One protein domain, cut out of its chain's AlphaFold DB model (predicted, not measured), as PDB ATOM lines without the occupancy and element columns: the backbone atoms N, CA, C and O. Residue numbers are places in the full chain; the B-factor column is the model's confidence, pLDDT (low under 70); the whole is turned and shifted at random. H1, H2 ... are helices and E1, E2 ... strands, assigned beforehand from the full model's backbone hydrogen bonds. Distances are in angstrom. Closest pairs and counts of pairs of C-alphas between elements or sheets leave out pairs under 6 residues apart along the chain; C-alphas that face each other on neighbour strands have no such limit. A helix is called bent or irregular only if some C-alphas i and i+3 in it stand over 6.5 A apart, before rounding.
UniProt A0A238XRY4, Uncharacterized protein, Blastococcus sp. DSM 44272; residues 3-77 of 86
ATOM      1  N   PRO A   3      31.382  26.458 -42.410       82.44
ATOM      2  CA  PRO A   3      31.421  25.004 -42.211       82.44
ATOM      3  C   PRO A   3      30.030  24.355 -42.149       82.44
ATOM      4  O   PRO A   3      29.818  23.292 -42.717       82.44
ATOM      5  N   GLY A   4      29.052  25.032 -41.540       85.88
ATOM      6  CA  GLY A   4      27.666  24.559 -41.499       85.88
ATOM      7  C   GLY A   4      26.963  24.610 -42.858       85.88
ATOM      8  O   GLY A   4      26.093  23.790 -43.121       85.88
ATOM      9  N   LEU A   5      27.356  25.532 -43.748       88.06
ATOM     10  CA  LEU A   5      26.848  25.542 -45.126       88.06
ATOM     11  C   LEU A   5      27.416  24.368 -45.923       88.06
ATOM     12  O   LEU A   5      26.657  23.688 -46.604       88.06
ATOM     13  N   ALA A   6      28.716  24.106 -45.781       88.75
ATOM     14  CA  ALA A   6      29.370  22.973 -46.425       88.75
ATOM     15  C   ALA A   6      28.787  21.635 -45.943       88.75
ATOM     16  O   ALA A   6      28.453  20.788 -46.765       88.75
ATOM     17  N   ALA A   7      28.570  21.477 -44.632       92.38
ATOM     18  CA  ALA A   7      27.916  20.297 -44.061       92.38
ATOM     19  C   ALA A   7      26.480  20.098 -44.585       92.38
ATOM     20  O   ALA A   7      26.025  18.968 -44.725       92.38
ATOM     21  N   ALA A   8      25.781  21.185 -44.924       92.94
ATOM     22  CA  ALA A   8      24.460  21.154 -45.552       92.94
ATOM     23  C   ALA A   8      24.505  21.002 -47.090       92.94
ATOM     24  O   ALA A   8      23.484  21.197 -47.751       92.94
ATOM     25  N   GLY A   9      25.674  20.724 -47.682       94.38
ATOM     26  CA  GLY A   9      25.845  20.594 -49.132       94.38
ATOM     27  C   GLY A   9      25.625  21.899 -49.904       94.38
ATOM     28  O   GLY A   9      25.317  21.872 -51.094       94.38
ATOM     29  N   ARG A  10      25.739  23.057 -49.242       94.88
ATOM     30  CA  ARG A  10      25.538  24.374 -49.858       94.88
ATOM     31  C   ARG A  10      26.864  25.078 -50.084       94.88
ATOM     32  O   ARG A  10      27.787  24.997 -49.278       94.88
ATOM     33  N   SER A  11      26.919  25.861 -51.151       94.88
ATOM     34  CA  SER A  11      28.055  26.734 -51.453       94.88
ATOM     35  C   SER A  11      27.647  28.201 -51.311       94.88
ATOM     36  O   SER A  11      26.523  28.562 -51.681       94.88
ATOM     37  N   PRO A  12      28.504  29.066 -50.741       94.88
ATOM     38  CA  PRO A  12      28.196  30.483 -50.609       94.88
ATOM     39  C   PRO A  12      28.076  31.147 -51.988       94.88
ATOM     40  O   PRO A  12      28.718  30.712 -52.946       94.88
ATOM     41  N   LEU A  13      27.247  32.190 -52.086       95.69
ATOM     42  CA  LEU A  13      27.093  32.956 -53.323       95.69
ATOM     43  C   LEU A  13      28.272  33.910 -53.544       95.69
ATOM     44  O   LEU A  13      28.811  34.473 -52.584       95.69
ATOM     45  N   THR A  14      28.635  34.111 -54.809       96.00
ATOM     46  CA  THR A  14      29.572  35.154 -55.252       96.00
ATOM     47  C   THR A  14      28.897  36.529 -55.298       96.00
ATOM     48  O   THR A  14      27.672  36.645 -55.202       96.00
ATOM     49  N   VAL A  15      29.687  37.598 -55.470       95.94
ATOM     50  CA  VAL A  15      29.151  38.956 -55.696       95.94
ATOM     51  C   VAL A  15      28.233  38.999 -56.916       95.94
ATOM     52  O   VAL A  15      27.153  39.579 -56.844       95.94
ATOM     53  N   VAL A  16      28.642  38.355 -58.011       95.88
ATOM     54  CA  VAL A  16      27.889  38.341 -59.272       95.88
ATOM     55  C   VAL A  16      26.541  37.646 -59.090       95.88
ATOM     56  O   VAL A  16      25.509  38.200 -59.455       95.88
ATOM     57  N   GLU A  17      26.527  36.476 -58.455       95.88
ATOM     58  CA  GLU A  17      25.289  35.734 -58.188       95.88
ATOM     59  C   GLU A  17      24.357  36.484 -57.238       95.88
ATOM     60  O   GLU A  17      23.155  36.555 -57.478       95.88
ATOM     61  N   GLY A  18      24.900  37.070 -56.167       94.56
ATOM     62  CA  GLY A  18      24.110  37.856 -55.224       94.56
ATOM     63  C   GLY A  18      23.444  39.063 -55.887       94.56
ATOM     64  O   GLY A  18      22.274  39.341 -55.621       94.56
ATOM     65  N   LEU A  19      24.163  39.748 -56.782       94.56
ATOM     66  CA  LEU A  19      23.611  40.835 -57.592       94.56
ATOM     67  C   LEU A  19      22.538  40.331 -58.561       94.56
ATOM     68  O   LEU A  19      21.485  40.953 -58.653       94.56
ATOM     69  N   ALA A  20      22.764  39.203 -59.237       94.88
ATOM     70  CA  ALA A  20      21.780  38.616 -60.144       94.88
ATOM     71  C   ALA A  20      20.471  38.261 -59.418       94.88
ATOM     72  O   ALA A  20      19.389  38.577 -59.915       94.88
ATOM     73  N   VAL A  21      20.563  37.681 -58.216       92.50
ATOM     74  CA  VAL A  21      19.398  37.405 -57.359       92.50
ATOM     75  C   VAL A  21      18.680  38.703 -56.998       92.50
ATOM     76  O   VAL A  21      17.471  38.790 -57.174       92.50
ATOM     77  N   LEU A  22      19.412  39.724 -56.542       91.62
ATOM     78  CA  LEU A  22      18.822  41.003 -56.147       91.62
ATOM     79  C   LEU A  22      18.129  41.731 -57.309       91.62
ATOM     80  O   LEU A  22      17.076  42.329 -57.118       91.62
ATOM     81  N   VAL A  23      18.728  41.717 -58.498       92.31
ATOM     82  CA  VAL A  23      18.137  42.336 -59.694       92.31
ATOM     83  C   VAL A  23      16.880  41.582 -60.126       92.31
ATOM     84  O   VAL A  23      15.899  42.216 -60.505       92.31
ATOM     85  N   SER A  24      16.895  40.249 -60.038       92.94
ATOM     86  CA  SER A  24      15.753  39.402 -60.411       92.94
ATOM     87  C   SER A  24      14.597  39.504 -59.415       92.94
ATOM     88  O   SER A  24      13.437  39.507 -59.814       92.94
ATOM     89  N   ASP A  25      14.910  39.611 -58.124       90.56
ATOM     90  CA  ASP A  25      13.939  39.804 -57.053       90.56
ATOM     91  C   ASP A  25      14.428  40.875 -56.063       90.56
ATOM     92  O   ASP A  25      15.057  40.568 -55.043       90.56
ATOM     93  N   PRO A  26      14.085  42.154 -56.298       85.88
ATOM     94  CA  PRO A  26      14.379  43.231 -55.355       85.88
ATOM     95  C   PRO A  26      13.727  43.027 -53.977       85.88
ATOM     96  O   PRO A  26      14.123  43.661 -52.994       85.88
ATOM     97  N   GLY A  27      12.708  42.164 -53.889       85.88
ATOM     98  CA  GLY A  27      12.034  41.777 -52.657       85.88
ATOM     99  C   GLY A  27      12.920  40.989 -51.693       85.88
ATOM    100  O   GLY A  27      12.676  41.027 -50.486       85.88
ATOM    101  N   ILE A  28      14.003  40.378 -52.179       87.00
ATOM    102  CA  ILE A  28      14.922  39.591 -51.350       87.00
ATOM    103  C   ILE A  28      15.587  40.417 -50.239       87.00
ATOM    104  O   ILE A  28      16.042  39.861 -49.245       87.00
ATOM    105  N   LEU A  29      15.616  41.746 -50.375       85.81
ATOM    106  CA  LEU A  29      16.156  42.694 -49.398       85.81
ATOM    107  C   LEU A  29      15.070  43.427 -48.571       85.81
ATOM    108  O   LEU A  29      15.308  44.511 -48.031       85.81
ATOM    109  N   ARG A  30      13.848  42.887 -48.465       70.31
ATOM    110  CA  ARG A  30      12.771  43.517 -47.675       70.31
ATOM    111  C   ARG A  30      12.954  43.258 -46.168       70.31
ATOM    112  O   ARG A  30      12.956  42.122 -45.716       70.31
ATOM    113  N   SER A  31      13.001  44.352 -45.400       53.09
ATOM    114  CA  SER A  31      13.023  44.438 -43.926       53.09
ATOM    115  C   SER A  31      14.198  43.757 -43.209       53.09
ATOM    116  O   SER A  31      14.176  42.571 -42.907       53.09
ATOM    117  N   ARG A  32      15.176  44.585 -42.801       55.56
ATOM    118  CA  ARG A  32      16.266  44.281 -41.841       55.56
ATOM    119  C   ARG A  32      17.189  43.115 -42.203       55.56
ATOM    120  O   ARG A  32      18.056  42.775 -41.401       55.56
ATOM    121  N   ASN A  33      17.068  42.545 -43.392       69.62
ATOM    122  CA  ASN A  33      17.981  41.524 -43.858       69.62
ATOM    123  C   ASN A  33      19.210  42.158 -44.522       69.62
ATOM    124  O   ASN A  33      19.153  43.035 -45.383       69.62
ATOM    125  N   CYS A  34      20.357  41.707 -44.046       84.94
ATOM    126  CA  CYS A  34      21.652  41.890 -44.662       84.94
ATOM    127  C   CYS A  34      22.191  40.481 -44.882       84.94
ATOM    128  O   CYS A  34      21.963  39.592 -44.051       84.94
ATOM    129  N   PHE A  35      22.901  40.255 -45.979       89.56
ATOM    130  CA  PHE A  35      23.585  38.986 -46.182       89.56
ATOM    131  C   PHE A  35      24.954  39.176 -46.812       89.56
ATOM    132  O   PHE A  35      25.180  40.041 -47.655       89.56
ATOM    133  N   SER A  36      25.876  38.327 -46.374       92.25
ATOM    134  CA  SER A  36      27.232  38.230 -46.901       92.25
ATOM    135  C   SER A  36      27.281  37.330 -48.139       92.25
ATOM    136  O   SER A  36      26.571  36.325 -48.223       92.25
ATOM    137  N   LEU A  37      28.165  37.677 -49.072       94.38
ATOM    138  CA  LEU A  37      28.455  36.971 -50.322       94.38
ATOM    139  C   LEU A  37      29.844  36.335 -50.226       94.38
ATOM    140  O   LEU A  37      30.787  36.693 -50.931       94.38
ATOM    141  N   ALA A  38      29.981  35.405 -49.278       92.44
ATOM    142  CA  ALA A  38      31.260  34.810 -48.897       92.44
ATOM    143  C   ALA A  38      31.888  33.889 -49.964       92.44
ATOM    144  O   ALA A  38      32.981  33.369 -49.737       92.44
ATOM    145  N   GLY A  39      31.217  33.683 -51.103       93.38
ATOM    146  CA  GLY A  39      31.794  33.052 -52.290       93.38
ATOM    147  C   GLY A  39      32.787  33.964 -53.016       93.38
ATOM    148  O   GLY A  39      33.537  33.499 -53.864       93.38
ATOM    149  N   SER A  40      32.839  35.248 -52.658       94.00
ATOM    150  CA  SER A  40      33.859  36.195 -53.110       94.00
ATOM    151  C   SER A  40      34.640  36.753 -51.920       94.00
ATOM    152  O   SER A  40      34.086  36.961 -50.838       94.00
ATOM    153  N   ARG A  41      35.935  37.016 -52.111       87.38
ATOM    154  CA  ARG A  41      36.818  37.583 -51.083       87.38
ATOM    155  C   ARG A  41      37.741  38.639 -51.665       87.38
ATOM    156  O   ARG A  41      38.149  38.530 -52.812       87.38
ATOM    157  N   ALA A  42      38.098  39.622 -50.842       86.25
ATOM    158  CA  ALA A  42      39.060  40.666 -51.194       86.25
ATOM    159  C   ALA A  42      40.529  40.263 -50.937       86.25
ATOM    160  O   ALA A  42      41.424  41.076 -51.129       86.25
ATOM    161  N   GLY A  43      40.779  39.033 -50.466       85.31
ATOM    162  CA  GLY A  43      42.111  38.572 -50.041       85.31
ATOM    163  C   GLY A  43      42.507  39.005 -48.624       85.31
ATOM    164  O   GLY A  43      43.579  38.649 -48.153       85.31
ATOM    165  N   ASP A  44      41.633  39.729 -47.923       89.19
ATOM    166  CA  ASP A  44      41.807  40.152 -46.535       89.19
ATOM    167  C   ASP A  44      40.551  39.848 -45.692       89.19
ATOM    168  O   ASP A  44      39.739  38.985 -46.035       89.19
ATOM    169  N   LYS A  45      40.382  40.545 -44.560       87.81
ATOM    170  CA  LYS A  45      39.254  40.351 -43.634       87.81
ATOM    171  C   LYS A  45      37.908  40.849 -44.175       87.81
ATOM    172  O   LYS A  45      36.898  40.675 -43.495       87.81
ATOM    173  N   ARG A  46      37.857  41.498 -45.339       90.88
ATOM    174  CA  ARG A  46      36.611  42.021 -45.906       90.88
ATOM    175  C   ARG A  46      35.847  40.924 -46.634       90.88
ATOM    176  O   ARG A  46      36.384  40.208 -47.482       90.88
ATOM    177  N   VAL A  47      34.556  40.839 -46.342       91.19
ATOM    178  CA  VAL A  47      33.607  39.971 -47.038       91.19
ATOM    179  C   VAL A  47      32.539  40.862 -47.677       91.19
ATOM    180  O   VAL A  47      32.001  41.734 -46.990       91.19
ATOM    181  N   PRO A  48      32.233  40.709 -48.977       94.06
ATOM    182  CA  PRO A  48      31.181  41.499 -49.600       94.06
ATOM    183  C   PRO A  48      29.818  41.206 -48.964       94.06
ATOM    184  O   PRO A  48      29.534  40.065 -48.591       94.06
ATOM    185  N   ALA A  49      28.957  42.213 -48.874       92.94
ATOM    186  CA  ALA A  49      27.603  42.081 -48.352       92.94
ATOM    187  C   ALA A  49      26.619  43.012 -49.069       92.94
ATOM    188  O   ALA A  49      26.999  44.074 -49.570       92.94
ATOM    189  N   LEU A  50      25.348  42.608 -49.074       92.81
ATOM    190  CA  LEU A  50      24.216  43.394 -49.555       92.81
ATOM    191  C   LEU A  50      23.282  43.738 -48.393       92.81
ATOM    192  O   LEU A  50      22.985  42.883 -47.557       92.81
ATOM    193  N   TRP A  51      22.806  44.983 -48.355       89.94
ATOM    194  CA  TRP A  51      21.842  45.460 -47.359       89.94
ATOM    195  C   TRP A  51      20.980  46.597 -47.896       89.94
ATOM    196  O   TRP A  51      21.285  47.199 -48.926       89.94
ATOM    197  N   VAL A  52      19.926  46.941 -47.157       87.00
ATOM    198  CA  VAL A  52      19.156  48.169 -47.389       87.00
ATOM    199  C   VAL A  52      19.573  49.241 -46.399       87.00
ATOM    200  O   VAL A  52      19.571  49.031 -45.190       87.00
ATOM    201  N   SER A  53      19.877  50.428 -46.914       84.44
ATOM    202  CA  SER A  53      20.029  51.643 -46.116       84.44
ATOM    203  C   SER A  53      19.323  52.795 -46.817       84.44
ATOM    204  O   SER A  53      19.439  52.953 -48.032       84.44
ATOM    205  N   SER A  54      18.576  53.604 -46.060       85.88
ATOM    206  CA  SER A  54      17.788  54.723 -46.605       85.88
ATOM    207  C   SER A  54      16.855  54.298 -47.751       85.88
ATOM    208  O   SER A  54      16.759  54.979 -48.769       85.88
ATOM    209  N   ARG A  55      16.201  53.133 -47.607       83.19
ATOM    210  CA  ARG A  55      15.322  52.509 -48.620       83.19
ATOM    211  C   ARG A  55      16.000  52.201 -49.965       83.19
ATOM    212  O   ARG A  55      15.311  52.015 -50.962       83.19
ATOM    213  N   ARG A  56      17.334  52.134 -50.008       86.69
ATOM    214  CA  ARG A  56      18.106  51.795 -51.211       86.69
ATOM    215  C   ARG A  56      19.016  50.592 -50.956       86.69
ATOM    216  O   ARG A  56      19.599  50.520 -49.868       86.69
ATOM    217  N   PRO A  57      19.165  49.673 -51.926       89.56
ATOM    218  CA  PRO A  57      20.136  48.595 -51.822       89.56
ATOM    219  C   PRO A  57      21.556  49.165 -51.850       89.56
ATOM    220  O   PRO A  57      21.843  50.154 -52.530       89.56
ATOM    221  N   ARG A  58      22.448  48.543 -51.087       91.25
ATOM    222  CA  ARG A  58      23.864  48.885 -50.986       91.25
ATOM    223  C   ARG A  58      24.689  47.621 -51.155       91.25
ATOM    224  O   ARG A  58      24.310  46.574 -50.636       91.25
ATOM    225  N   LEU A  59      25.817  47.762 -51.839       93.44
ATOM    226  CA  LEU A  59      26.886  46.775 -51.907       93.44
ATOM    227  C   LEU A  59      28.118  47.372 -51.230       93.44
ATOM    228  O   LEU A  59      28.476  48.523 -51.485       93.44
ATOM    229  N   GLY A  60      28.766  46.593 -50.380       92.38
ATOM    230  CA  GLY A  60      30.000  46.991 -49.717       92.38
ATOM    231  C   GLY A  60      30.531  45.875 -48.836       92.38
ATOM    232  O   GLY A  60      30.307  44.702 -49.126       92.38
ATOM    233  N   TRP A  61      31.243  46.237 -47.773       90.50
ATOM    234  CA  TRP A  61      32.026  45.293 -46.981       90.50
ATOM    235  C   TRP A  61      31.447  45.102 -45.585       90.50
ATOM    236  O   TRP A  61      31.165  46.073 -44.886       90.50
ATOM    237  N   CYS A  62      31.356  43.848 -45.151       86.19
ATOM    238  CA  CYS A  62      31.428  43.506 -43.737       86.19
ATOM    239  C   CYS A  62      32.843  43.022 -43.397       86.19
ATOM    240  O   CYS A  62      33.624  42.641 -44.277       86.19
ATOM    241  N   TYR A  63      33.189  43.055 -42.114       83.81
ATOM    242  CA  TYR A  63      34.510  42.661 -41.635       83.81
ATOM    243  C   TYR A  63      34.418  41.351 -40.861       83.81
ATOM    244  O   TYR A  63      33.616  41.203 -39.938       83.81
ATOM    245  N   GLN A  64      35.263  40.393 -41.226       68.56
ATOM    246  CA  GLN A  64      35.418  39.142 -40.502       68.56
ATOM    247  C   GLN A  64      35.826  39.434 -39.049       68.56
ATOM    248  O   GLN A  64      36.835  40.093 -38.804       68.56
ATOM    249  N   GLY A  65      35.032  38.941 -38.093       63.94
ATOM    250  CA  GLY A  65      35.229  39.167 -36.655       63.94
ATOM    251  C   GLY A  65      34.325  40.241 -36.043       63.94
ATOM    252  O   GLY A  65      34.233  40.312 -34.822       63.94
ATOM    253  N   ALA A  66      33.606  41.030 -36.848       66.81
ATOM    254  CA  ALA A  66      32.548  41.882 -36.320       66.81
ATOM    255  C   ALA A  66      31.347  41.006 -35.889       66.81
ATOM    256  O   ALA A  66      30.891  40.167 -36.676       66.81
ATOM    257  N   PRO A  67      30.843  41.142 -34.645       58.50
ATOM    258  CA  PRO A  67      29.770  40.302 -34.132       58.50
ATOM    259  C   PRO A  67      28.464  40.670 -34.831       58.50
ATOM    260  O   PRO A  67      27.783  41.634 -34.488       58.50
ATOM    261  N   HIS A  68      28.118  39.899 -35.852       61.25
ATOM    262  CA  HIS A  68      26.856  40.041 -36.555       61.25
ATOM    263  C   HIS A  68      25.994  38.812 -36.270       61.25
ATOM    264  O   HIS A  68      26.049  37.827 -36.999       61.25
ATOM    265  N   THR A  69      25.164  38.860 -35.225       57.59
ATOM    266  CA  THR A  69      24.180  37.790 -34.945       57.59
ATOM    267  C   THR A  69      22.998  37.786 -35.935       57.59
ATOM    268  O   THR A  69      22.160  36.896 -35.896       57.59
ATOM    269  N   TRP A  70      22.956  38.766 -36.849       63.22
ATOM    270  CA  TRP A  70      21.825  39.093 -37.725       63.22
ATOM    271  C   TRP A  70      22.193  38.923 -39.211       63.22
ATOM    272  O   TRP A  70      21.333  39.046 -40.080       63.22
ATOM    273  N   LEU A  71      23.474  38.678 -39.519       74.94
ATOM    274  CA  LEU A  71      23.995  38.621 -40.883       74.94
ATOM    275  C   LEU A  71      24.077  37.171 -41.363       74.94
ATOM    276  O   LEU A  71      24.982  36.427 -40.982       74.94
ATOM    277  N   GLY A  72      23.157  36.783 -42.242       83.75
ATOM    278  CA  GLY A  72      23.234  35.500 -42.934       83.75
ATOM    279  C   GLY A  72      24.373  35.461 -43.962       83.75
ATOM    280  O   GLY A  72      24.875  36.491 -44.419       83.75
ATOM    281  N   THR A  73      24.769  34.258 -44.375       89.94
ATOM    282  CA  THR A  73      25.604  34.050 -45.570       89.94
ATOM    283  C   THR A  73      24.735  33.462 -46.667       89.94
ATOM    284  O   THR A  73      24.227  32.346 -46.530       89.94
ATOM    285  N   ALA A  74      24.558  34.216 -47.751       92.69
ATOM    286  CA  ALA A  74      23.790  33.748 -48.891       92.69
ATOM    287  C   ALA A  74      24.502  32.554 -49.535       92.69
ATOM    288  O   ALA A  74      25.728  32.528 -49.657       92.69
ATOM    289  N   SER A  75      23.731  31.539 -49.911       94.50
ATOM    290  CA  SER A  75      24.253  30.289 -50.463       94.50
ATOM    291  C   SER A  75      23.247  29.632 -51.405       94.50
ATOM    292  O   SER A  75      22.046  29.911 -51.334       94.50
ATOM    293  N   CYS A  76      23.724  28.723 -52.249       94.81
ATOM    294  CA  CYS A  76      22.914  27.891 -53.135       94.81
ATOM    295  C   CYS A  76      23.209  26.402 -52.918       94.81
ATOM    296  O   CYS A  76      24.251  26.032 -52.376       94.81
ATOM    297  N   ALA A  77      22.280  25.550 -53.355       94.88
ATOM    298  CA  ALA A  77      22.460  24.097 -53.359       94.88
ATOM    299  C   ALA A  77      23.296  23.599 -54.556       94.88
ATOM    300  O   ALA A  77      23.736  22.458 -54.565       94.88
TER     301      ALA A  77
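Overview. This is residues 3 to 77 of the 86 residues of an uncharacterized protein of Blastococcus sp. DSM 44272 (UniProt A0A238XRY4). A small, strongly twisted sheet, built on the long bent hairpin of E2 and E3, has the helix H2 over one of its faces, running along E2. The short strands E1 and E4 continue the sheet beyond E2, and the small helix H1 sits off at a far end, away from the sheet. The printed part has 75 residues with three named helices and then four named strands, H1 H2 H3 E1 E2 E3 E4, of mixed class. The sheet's order is E3 E2 E1 E4, mixed: E1 and E4 are parallel, the other neighbours antiparallel. The whole is compact, with a radius of gyration of the C-alphas of 12.0 A and spans of 33 by 26 by 22 A.

Arrangement. Begin at H1, residues 3 to 7, which is not on the sheet and is apart from H2, residues 15 to 24. Between them, residues 11 to 12 pair antiparallel with residues 75 to 76. H2 is on the sheet at a height over the sheet of 9.8 A, over E2, residues 46 to 53, and along it at 8 degrees on the local plane; their closest C-alphas, of Val 15 and Pro 48, are 6.9 A apart. H3, residues 26 to 29, only grazes the sheet; it only just touches H2, with 3 pairs of C-alphas within 8 A, and only at the corner, closest at the C-alphas of Leu 22 and Ile 28, 6.3 A. Next look at E1, residues 34 to 36, which forms a hairpin with E2: N 50 and O 35 are 2.9 A apart. E2 and E3, residues 56 to 63, form another hairpin, with N 49 and O 60 at 2.8 A; E1 E2 E3 are a meander, each strand the antiparallel neighbour of the one before. E2 bends by 60 degrees at residue 50 and E3 by 55 degrees at residue 59. E4, residues 71 to 73, is parallel to E1, with N 36 and O 72 at 2.9 A. In H1 and H2 every O i to N i+4 pair is within hydrogen-bond range; H3 is too short for such a pair.

Along the chain. Find C-alpha 3 at (31.421, 25.004, -42.211), where H1 begins. H2 starts at C-alpha 15, (29.151, 38.956, -55.696), and is 14.2 A long. E2 measures 19.2 A and E3 21.1 A. E4 ends at C-alpha 73, (25.604, 34.050, -45.570).

Size, cuts and confidence. The C-alphas of Ala 7 and Ser 54, the two farthest apart, are 36.0 A from each other. The printed part has no cut and no long link. The mean pLDDT of the printed part is 86.3; look for values under 70 at residues 31 to 33 and 64 to 70.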